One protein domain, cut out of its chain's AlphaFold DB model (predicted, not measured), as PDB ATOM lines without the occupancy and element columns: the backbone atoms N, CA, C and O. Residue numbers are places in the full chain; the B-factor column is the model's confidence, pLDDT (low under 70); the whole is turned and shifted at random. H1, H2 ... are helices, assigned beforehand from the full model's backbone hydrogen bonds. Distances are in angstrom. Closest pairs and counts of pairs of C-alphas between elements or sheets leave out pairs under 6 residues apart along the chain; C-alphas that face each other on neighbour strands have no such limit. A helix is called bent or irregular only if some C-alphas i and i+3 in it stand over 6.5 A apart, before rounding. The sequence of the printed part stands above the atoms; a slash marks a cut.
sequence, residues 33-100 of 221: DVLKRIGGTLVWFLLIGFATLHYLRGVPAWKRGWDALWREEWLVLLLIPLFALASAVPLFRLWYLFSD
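What this domain is: This is residues 33 to 100 of the 221 residues of an uncharacterized protein of Clostridium sp. CAG:448 (UniProt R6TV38). Two long helices, H1 and H3, run side by side in opposite ways as the arms of a long, narrow U; they touch near the end where the printed part begins and ends, and the gap between them is open toward the other end. There the short helix H2 and the link before it make the turn from one arm to the other. The printed part has 68 residues with three named helices, H1, H2 and H3 in that order along the chain, and no named strand; its class is all helix. The whole is loose, with a radius of gyration of the C-alphas of 15.5 A, and its outline is a rod spanning 47 by 20 by 13 A.

How they stand to each other: H1, residues 33 to 58, touches H3, residues 74 to 99, with residues 34 to 44 alone, and H3 meets that touch with residues 87 to 97 alone. Their closest C-alphas are those of Thr 41 and Pro 90, 5.3 A apart. The two stand at a shallow tilt of 16 degrees and run opposite ways, with centres 12.2 A apart. H3 has a kink of 28 degrees near residue 90. H2, residues 66 to 72, is apart from H1. H2 and H3 are close but not clearly touching: their closest C-alphas, those of Leu 69 and Val 76, are 7.2 A apart. They stand at a steep tilt of 60 degrees and run opposite ways. In H1 every O i to N i+4 pair is within hydrogen-bond range; in H3 19 of 22 are, and in H2 1 of 3, beside 1 of 4 O i to N i+3 pairs.

Where its parts are: H1 begins at Asp 33, with its C-alpha at (190.651, 146.242, 188.405), and measures 38.1 A to the C-alpha of Gly 58 at (153.514, 152.410, 182.452). H2 has seven residues, Trp 66 to Glu 72, and measures 10.9 A; it is neither bent nor irregular, but only just: C-alphas 69 and 72 are 6.2 A apart. H3 measures 37.1 A from Trp 74 to Ser 99, whose C-alpha is at (192.155, 156.641, 196.390); it too is neither bent nor irregular, but only just: C-alphas 78 and 81 are 6.0 A apart.

The domain as a whole: The two C-alphas farthest apart, those of Trp 62 and Asp 100, are 48.0 A apart, while those of the first and last printed residues, Asp 33 and Asp 100, are 10.7 A apart. Residues 49 to 55, which belong to H1, stand free, and so do residues 57 to 62. The link from H1 to H2 is short, with seven residues, and that from H2 to H3 is tight, with one. The printed part has no cut. The mean pLDDT of the printed part is 72.4; residue 56, residues 58 to 79 and residues 98 to 100 are under 70.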
ATOM      1  N   ASP A  33     191.343 145.673 187.242       81.94
ATOM      2  CA  ASP A  33     190.651 146.242 188.405       81.94
ATOM      3  C   ASP A  33     189.824 147.474 188.008       81.94
ATOM      4  O   ASP A  33     188.653 147.578 188.372       81.94
ATOM      5  N   VAL A  34     190.383 148.342 187.159       83.56
ATOM      6  CA  VAL A  34     189.680 149.508 186.613       83.56
ATOM      7  C   VAL A  34     188.445 149.102 185.812       83.56
ATOM      8  O   VAL A  34     187.349 149.569 186.111       83.56
ATOM      9  N   LEU A  35     188.592 148.181 184.859       85.44
ATOM     10  CA  LEU A  35     187.486 147.682 184.039       85.44
ATOM     11  C   LEU A  35     186.393 147.023 184.880       85.44
ATOM     12  O   LEU A  35     185.215 147.256 184.633       85.44
ATOM     13  N   LYS A  36     186.754 146.236 185.899       81.75
ATOM     14  CA  LYS A  36     185.768 145.610 186.792       81.75
ATOM     15  C   LYS A  36     184.946 146.642 187.554       81.75
ATOM     16  O   LYS A  36     183.734 146.476 187.680       81.75
ATOM     17  N   ARG A  37     185.591 147.687 188.080       80.94
ATOM     18  CA  ARG A  37     184.904 148.710 188.877       80.94
ATOM     19  C   ARG A  37     184.089 149.657 187.994       80.94
ATOM     20  O   ARG A  37     182.922 149.864 188.293       80.94
ATOM     21  N   ILE A  38     184.651 150.149 186.885       84.81
ATOM     22  CA  ILE A  38     183.924 150.994 185.919       84.81
ATOM     23  C   ILE A  38     182.771 150.214 185.284       84.81
ATOM     24  O   ILE A  38     181.646 150.701 185.269       84.81
ATOM     25  N   GLY A  39     183.026 148.995 184.809       83.69
ATOM     26  CA  GLY A  39     182.005 148.144 184.202       83.69
ATOM     27  C   GLY A  39     180.868 147.828 185.172       83.69
ATOM     28  O   GLY A  39     179.705 147.955 184.805       83.69
ATOM     29  N   GLY A  40     181.183 147.507 186.432       81.62
ATOM     30  CA  GLY A  40     180.168 147.313 187.469       81.62
ATOM     31  C   GLY A  40     179.316 148.562 187.713       81.62
ATOM     32  O   GLY A  40     178.100 148.453 187.851       81.62
ATOM     33  N   THR A  41     179.932 149.745 187.711       82.75
ATOM     34  CA  THR A  41     179.219 151.022 187.846       82.75
ATOM     35  C   THR A  41     178.342 151.326 186.627       82.75
ATOM     36  O   THR A  41     177.195 151.723 186.795       82.75
ATOM     37  N   LEU A  42     178.830 151.093 185.406       86.06
ATOM     38  CA  LEU A  42     178.046 151.288 184.180       86.06
ATOM     39  C   LEU A  42     176.832 150.360 184.125       86.06
ATOM     40  O   LEU A  42     175.727 150.822 183.864       86.06
ATOM     41  N   VAL A  43     177.018 149.069 184.420       87.50
ATOM     42  CA  VAL A  43     175.913 148.098 184.474       87.50
ATOM     43  C   VAL A  43     174.866 148.526 185.503       87.50
ATOM     44  O   VAL A  43     173.674 148.449 185.220       87.50
ATOM     45  N   TRP A  44     175.291 149.030 186.664       84.25
ATOM     46  CA  TRP A  44     174.380 149.548 187.683       84.25
ATOM     47  C   TRP A  44     173.519 150.709 187.163       84.25
ATOM     48  O   TRP A  44     172.294 150.661 187.266       84.25
ATOM     49  N   PHE A  45     174.139 151.716 186.540       81.62
ATOM     50  CA  PHE A  45     173.407 152.851 185.970       81.62
ATOM     51  C   PHE A  45     172.529 152.464 184.770       81.62
ATOM     52  O   PHE A  45     171.458 153.043 184.602       81.62
ATOM     53  N   LEU A  46     172.922 151.465 183.974       86.12
ATOM     54  CA  LEU A  46     172.085 150.935 182.891       86.12
ATOM     55  C   LEU A  46     170.835 150.226 183.423       86.12
ATOM     56  O   LEU A  46     169.742 150.475 182.919       86.12
ATOM     57  N   LEU A  47     170.974 149.378 184.447       83.81
ATOM     58  CA  LEU A  47     169.838 148.696 185.080       83.81
ATOM     59  C   LEU A  47     168.847 149.697 185.670       83.81
ATOM     60  O   LEU A  47     167.639 149.557 185.499       83.81
ATOM     61  N   ILE A  48     169.377 150.736 186.308       80.94
ATOM     62  CA  ILE A  48     168.598 151.870 186.793       80.94
ATOM     63  C   ILE A  48     167.863 152.565 185.653       80.94
ATOM     64  O   ILE A  48     166.648 152.722 185.726       80.94
ATOM     65  N   GLY A  49     168.582 152.969 184.602       78.00
ATOM     66  CA  GLY A  49     167.992 153.704 183.489       78.00
ATOM     67  C   GLY A  49     166.875 152.899 182.834       78.00
ATOM     68  O   GLY A  49     165.811 153.438 182.539       78.00
ATOM     69  N   PHE A  50     167.076 151.587 182.695       83.56
ATOM     70  CA  PHE A  50     166.065 150.672 182.182       83.56
ATOM     71  C   PHE A  50     164.845 150.561 183.109       83.56
ATOM     72  O   PHE A  50     163.714 150.648 182.633       83.56
ATOM     73  N   ALA A  51     165.049 150.427 184.423       78.88
ATOM     74  CA  ALA A  51     163.959 150.380 185.399       78.88
ATOM     75  C   ALA A  51     163.137 151.681 185.408       78.88
ATOM     76  O   ALA A  51     161.906 151.634 185.395       78.88
ATOM     77  N   THR A  52     163.801 152.839 185.356       73.50
ATOM     78  CA  THR A  52     163.138 154.148 185.279       73.50
ATOM     79  C   THR A  52     162.348 154.300 183.980       73.50
ATOM     80  O   THR A  52     161.190 154.711 184.017       73.50
ATOM     81  N   LEU A  53     162.926 153.923 182.834       77.69
ATOM     82  CA  LEU A  53     162.227 153.955 181.545       77.69
ATOM     83  C   LEU A  53     161.009 153.027 181.530       77.69
ATOM     84  O   LEU A  53     159.962 153.417 181.016       77.69
ATOM     85  N   HIS A  54     161.123 151.826 182.101       77.50
ATOM     86  CA  HIS A  54     160.015 150.879 182.207       77.50
ATOM     87  C   HIS A  54     158.879 151.427 183.082       77.50
ATOM     88  O   HIS A  54     157.717 151.359 182.686       77.50
ATOM     89  N   TYR A  55     159.208 152.028 184.232       71.19
ATOM     90  CA  TYR A  55     158.229 152.703 185.089       71.19
ATOM     91  C   TYR A  55     157.523 153.840 184.336       71.19
ATOM     92  O   TYR A  55     156.299 153.848 184.245       71.19
ATOM     93  N   LEU A  56     158.276 154.738 183.690       69.12
ATOM     94  CA  LEU A  56     157.713 155.866 182.935       69.12
ATOM     95  C   LEU A  56     156.835 155.436 181.749       69.12
ATOM     96  O   LEU A  56     155.912 156.162 181.382       69.12
ATOM     97  N   ARG A  57     157.092 154.261 181.159       73.06
ATOM     98  CA  ARG A  57     156.269 153.693 180.078       73.06
ATOM     99  C   ARG A  57     154.886 153.243 180.560       73.06
ATOM    100  O   ARG A  57     153.947 153.273 179.772       73.06
ATOM    101  N   GLY A  58     154.770 152.833 181.825       66.81
ATOM    102  CA  GLY A  58     153.514 152.410 182.452       66.81
ATOM    103  C   GLY A  58     152.698 153.549 183.071       66.81
ATOM    104  O   GLY A  58     151.535 153.342 183.405       66.81
ATOM    105  N   VAL A  59     153.273 154.751 183.216       66.81
ATOM    106  CA  VAL A  59     152.606 155.901 183.846       66.81
ATOM    107  C   VAL A  59     151.849 156.743 182.799       66.81
ATOM    108  O   VAL A  59     152.458 157.262 181.851       66.81
ATOM    109  N   PRO A  60     150.525 156.942 182.962       64.69
ATOM    110  CA  PRO A  60     149.726 157.806 182.094       64.69
ATOM    111  C   PRO A  60     150.282 159.236 182.006       64.69
ATOM    112  O   PRO A  60     150.764 159.788 182.992       64.69
ATOM    113  N   ALA A  61     150.178 159.870 180.832       62.34
ATOM    114  CA  ALA A  61     150.789 161.177 180.543       62.34
ATOM    115  C   ALA A  61     150.421 162.300 181.528       62.34
ATOM    116  O   ALA A  61     151.245 163.171 181.795       62.34
ATOM    117  N   TRP A  62     149.223 162.246 182.106       57.56
ATOM    118  CA  TRP A  62     148.705 163.236 183.049       57.56
ATOM    119  C   TRP A  62     149.298 163.123 184.467       57.56
ATOM    120  O   TRP A  62     149.266 164.101 185.207       57.56
ATOM    121  N   LYS A  63     149.909 161.983 184.833       58.59
ATOM    122  CA  LYS A  63     150.658 161.800 186.097       58.59
ATOM    123  C   LYS A  63     152.159 162.110 185.978       58.59
ATOM    124  O   LYS A  63     152.874 162.043 186.971       58.59
ATOM    125  N   ARG A  64     152.659 162.480 184.790       60.69
ATOM    126  CA  ARG A  64     154.089 162.788 184.559       60.69
ATOM    127  C   ARG A  64     154.514 164.205 184.975       60.69
ATOM    128  O   ARG A  64     155.679 164.555 184.806       60.69
ATOM    129  N   GLY A  65     153.595 165.025 185.486       62.06
ATOM    130  CA  GLY A  65     153.914 166.355 186.007       62.06
ATOM    131  C   GLY A  65     154.625 166.279 187.360       62.06
ATOM    132  O   GLY A  65     154.224 165.498 188.224       62.06
ATOM    133  N   TRP A  66     155.644 167.122 187.564       58.69
ATOM    134  CA  TRP A  66     156.374 167.240 188.837       58.69
ATOM    135  C   TRP A  66     155.436 167.465 190.037       58.69
ATOM    136  O   TRP A  66     155.652 166.887 191.100       58.69
ATOM    137  N   ASP A  67     154.341 168.204 189.841       58.94
ATOM    138  CA  ASP A  67     153.335 168.478 190.875       58.94
ATOM    139  C   ASP A  67     152.458 167.271 191.245       58.94
ATOM    140  O   ASP A  67     151.962 167.197 192.370       58.94
ATOM    141  N   ALA A  68     152.260 166.320 190.325       57.69
ATOM    142  CA  ALA A  68     151.475 165.104 190.558       57.69
ATOM    143  C   ALA A  68     152.309 164.021 191.263       57.69
ATOM    144  O   ALA A  68     151.813 163.336 192.157       57.69
ATOM    145  N   LEU A  69     153.600 163.930 190.918       56.25
ATOM    146  CA  LEU A  69     154.593 163.075 191.580       56.25
ATOM    147  C   LEU A  69     154.797 163.450 193.057       56.25
ATOM    148  O   LEU A  69     154.973 162.568 193.895       56.25
ATOM    149  N   TRP A  70     154.756 164.746 193.380       56.84
ATOM    150  CA  TRP A  70     154.978 165.247 194.741       56.84
ATOM    151  C   TRP A  70     153.756 165.109 195.664       56.84
ATOM    152  O   TRP A  70     153.914 165.045 196.880       56.84
ATOM    153  N   ARG A  71     152.536 165.066 195.106       58.41
ATOM    154  CA  ARG A  71     151.288 165.064 195.893       58.41
ATOM    155  C   ARG A  71     150.788 163.684 196.317       58.41
ATOM    156  O   ARG A  71     150.101 163.624 197.331       58.41
ATOM    157  N   GLU A  72     151.093 162.606 195.590       54.62
ATOM    158  CA  GLU A  72     150.452 161.300 195.849       54.62
ATOM    159  C   GLU A  72     151.367 160.140 196.251       54.62
ATOM    160  O   GLU A  72     150.857 159.146 196.763       54.62
ATOM    161  N   GLU A  73     152.690 160.205 196.096       59.84
ATOM    162  CA  GLU A  73     153.499 158.993 196.276       59.84
ATOM    163  C   GLU A  73     154.614 159.168 197.308       59.84
ATOM    164  O   GLU A  73     155.767 159.453 196.987       59.84
ATOM    165  N   TRP A  74     154.289 158.839 198.568       61.78
ATOM    166  CA  TRP A  74     155.276 158.459 199.594       61.78
ATOM    167  C   TRP A  74     156.319 157.484 199.035       61.78
ATOM    168  O   TRP A  74     157.483 157.540 199.411       61.78
ATOM    169  N   LEU A  75     155.909 156.636 198.090       61.41
ATOM    170  CA  LEU A  75     156.745 155.714 197.328       61.41
ATOM    171  C   LEU A  75     157.893 156.413 196.582       61.41
ATOM    172  O   LEU A  75     159.015 155.918 196.614       61.41
ATOM    173  N   VAL A  76     157.662 157.580 195.980       63.16
ATOM    174  CA  VAL A  76     158.683 158.367 195.267       63.16
ATOM    175  C   VAL A  76     159.648 159.012 196.262       63.16
ATOM    176  O   VAL A  76     160.866 158.935 196.083       63.16
ATOM    177  N   LEU A  77     159.119 159.559 197.363       64.50
ATOM    178  CA  LEU A  77     159.919 160.089 198.474       64.50
ATOM    179  C   LEU A  77     160.761 159.009 199.170       64.50
ATOM    180  O   LEU A  77     161.820 159.330 199.699       64.50
ATOM    181  N   LEU A  78     160.328 157.745 199.152       67.50
ATOM    182  CA  LEU A  78     161.080 156.600 199.677       67.50
ATOM    183  C   LEU A  78     162.102 156.078 198.657       67.50
ATOM    184  O   LEU A  78     163.224 155.741 199.027       67.50
ATOM    185  N   LEU A  79     161.753 156.056 197.368       69.94
ATOM    186  CA  LEU A  79     162.612 155.565 196.289       69.94
ATOM    187  C   LEU A  79     163.824 156.468 196.038       69.94
ATOM    188  O   LEU A  79     164.909 155.938 195.825       69.94
ATOM    189  N   ILE A  80     163.687 157.796 196.100       71.44
ATOM    190  CA  ILE A  80     164.800 158.743 195.885       71.44
ATOM    191  C   ILE A  80     165.973 158.526 196.871       71.44
ATOM    192  O   ILE A  80     167.106 158.363 196.413       71.44
ATOM    193  N   PRO A  81     165.772 158.485 198.202       72.19
ATOM    194  CA  PRO A  81     166.859 158.233 199.144       72.19
ATOM    195  C   PRO A  81     167.387 156.799 199.050       72.19
ATOM    196  O   PRO A  81     168.597 156.599 199.148       72.19
ATOM    197  N   LEU A  82     166.528 155.807 198.790       74.00
ATOM    198  CA  LEU A  82     166.958 154.417 198.583       74.00
ATOM    199  C   LEU A  82     167.841 154.294 197.336       74.00
ATOM    200  O   LEU A  82     168.855 153.600 197.345       74.00
ATOM    201  N   PHE A  83     167.503 155.040 196.290       73.00
ATOM    202  CA  PHE A  83     168.263 155.158 195.057       73.00
ATOM    203  C   PHE A  83     169.594 155.889 195.253       73.00
ATOM    204  O   PHE A  83     170.625 155.437 194.743       73.00
ATOM    205  N   ALA A  84     169.598 156.985 196.015       74.00
ATOM    206  CA  ALA A  84     170.810 157.710 196.375       74.00
ATOM    207  C   ALA A  84     171.761 156.821 197.195       74.00
ATOM    208  O   ALA A  84     172.947 156.735 196.880       74.00
ATOM    209  N   LEU A  85     171.235 156.079 198.176       78.06
ATOM    210  CA  LEU A  85     171.985 155.094 198.963       78.06
ATOM    211  C   LEU A  85     172.518 153.949 198.096       78.06
ATOM    212  O   LEU A  85     173.690 153.581 198.199       78.06
ATOM    213  N   ALA A  86     171.690 153.401 197.208       74.94
ATOM    214  CA  ALA A  86     172.086 152.287 196.356       74.94
ATOM    215  C   ALA A  86     173.124 152.712 195.297       74.94
ATOM    216  O   ALA A  86     174.040 151.948 194.987       74.94
ATOM    217  N   SER A  87     173.055 153.955 194.812       78.19
ATOM    218  CA  SER A  87     174.035 154.553 193.891       78.19
ATOM    219  C   SER A  87     175.293 155.077 194.594       78.19
ATOM    220  O   SER A  87     176.345 155.193 193.961       78.19
ATOM    221  N   ALA A  88     175.248 155.311 195.907       78.62
ATOM    222  CA  ALA A  88     176.431 155.659 196.688       78.62
ATOM    223  C   ALA A  88     177.464 154.522 196.694       78.62
ATOM    224  O   ALA A  88     178.659 154.785 196.648       78.62
ATOM    225  N   VAL A  89     177.035 153.254 196.675       77.62
ATOM    226  CA  VAL A  89     177.940 152.089 196.662       77.62
ATOM    227  C   VAL A  89     178.852 152.042 195.421       77.62
ATOM    228  O   VAL A  89     180.072 151.945 195.588       77.62
ATOM    229  N   PRO A  90     178.346 152.096 194.173       77.06
ATOM    230  CA  PRO A  90     179.199 152.105 192.985       77.06
ATOM    231  C   PRO A  90     180.021 153.391 192.859       77.06
ATOM    232  O   PRO A  90     181.181 153.318 192.451       77.06
ATOM    233  N   LEU A  91     179.482 154.544 193.271       77.75
ATOM    234  CA  LEU A  91     180.241 155.798 193.319       77.75
ATOM    235  C   LEU A  91     181.390 155.718 194.328       77.75
ATOM    236  O   LEU A  91     182.512 156.097 194.007       77.75
ATOM    237  N   PHE A  92     181.157 155.134 195.503       78.00
ATOM    238  CA  PHE A  92     182.191 154.895 196.505       78.00
ATOM    239  C   PHE A  92     183.236 153.891 196.009       78.00
ATOM    240  O   PHE A  92     184.427 154.091 196.225       78.00
ATOM    241  N   ARG A  93     182.839 152.844 195.273       75.69
ATOM    242  CA  ARG A  93     183.789 151.922 194.616       75.69
ATOM    243  C   ARG A  93     184.655 152.623 193.569       75.69
ATOM    244  O   ARG A  93     185.833 152.278 193.433       75.69
ATOM    245  N   LEU A  94     184.082 153.583 192.843       77.75
ATOM    246  CA  LEU A  94     184.794 154.412 191.872       77.75
ATOM    247  C   LEU A  94     185.734 155.398 192.576       77.75
ATOM    248  O   LEU A  94     186.896 155.509 192.209       77.75
ATOM    249  N   TRP A  95     185.281 156.055 193.642       78.06
ATOM    250  CA  TRP A  95     186.126 156.912 194.473       78.06
ATOM    251  C   TRP A  95     187.294 156.125 195.074       78.06
ATOM    252  O   TRP A  95     188.448 156.538 194.959       78.06
ATOM    253  N   TYR A  96     187.017 154.925 195.589       71.50
ATOM    254  CA  TYR A  96     188.038 154.034 196.127       71.50
ATOM    255  C   TYR A  96     189.067 153.623 195.064       71.50
ATOM    256  O   TYR A  96     190.229 153.383 195.366       71.50
ATOM    257  N   LEU A  97     188.676 153.567 193.787       70.75
ATOM    258  CA  LEU A  97     189.593 153.324 192.671       70.75
ATOM    259  C   LEU A  97     190.578 154.484 192.464       70.75
ATOM    260  O   LEU A  97     191.711 154.246 192.050       70.75
ATOM    261  N   PHE A  98     190.183 155.722 192.755       66.44
ATOM    262  CA  PHE A  98     191.079 156.880 192.695       66.44
ATOM    263  C   PHE A  98     191.922 157.040 193.967       66.44
ATOM    264  O   PHE A  98     193.053 157.525 193.888       66.44
ATOM    265  N   SER A  99     191.415 156.597 195.123       63.12
ATOM    266  CA  SER A  99     192.155 156.641 196.390       63.12
ATOM    267  C   SER A  99     193.138 155.481 196.573       63.12
ATOM    268  O   SER A  99     194.097 155.622 197.329       63.12
ATOM    269  N   ASP A 100     192.909 154.341 195.913       64.19
ATOM    270  CA  ASP A 100     193.782 153.169 195.989       64.19
ATOM    271  C   ASP A 100     195.110 153.450 195.264       64.19
ATOM    272  O   ASP A 100     195.212 153.478 194.027       64.19
TER     273      ASP A 100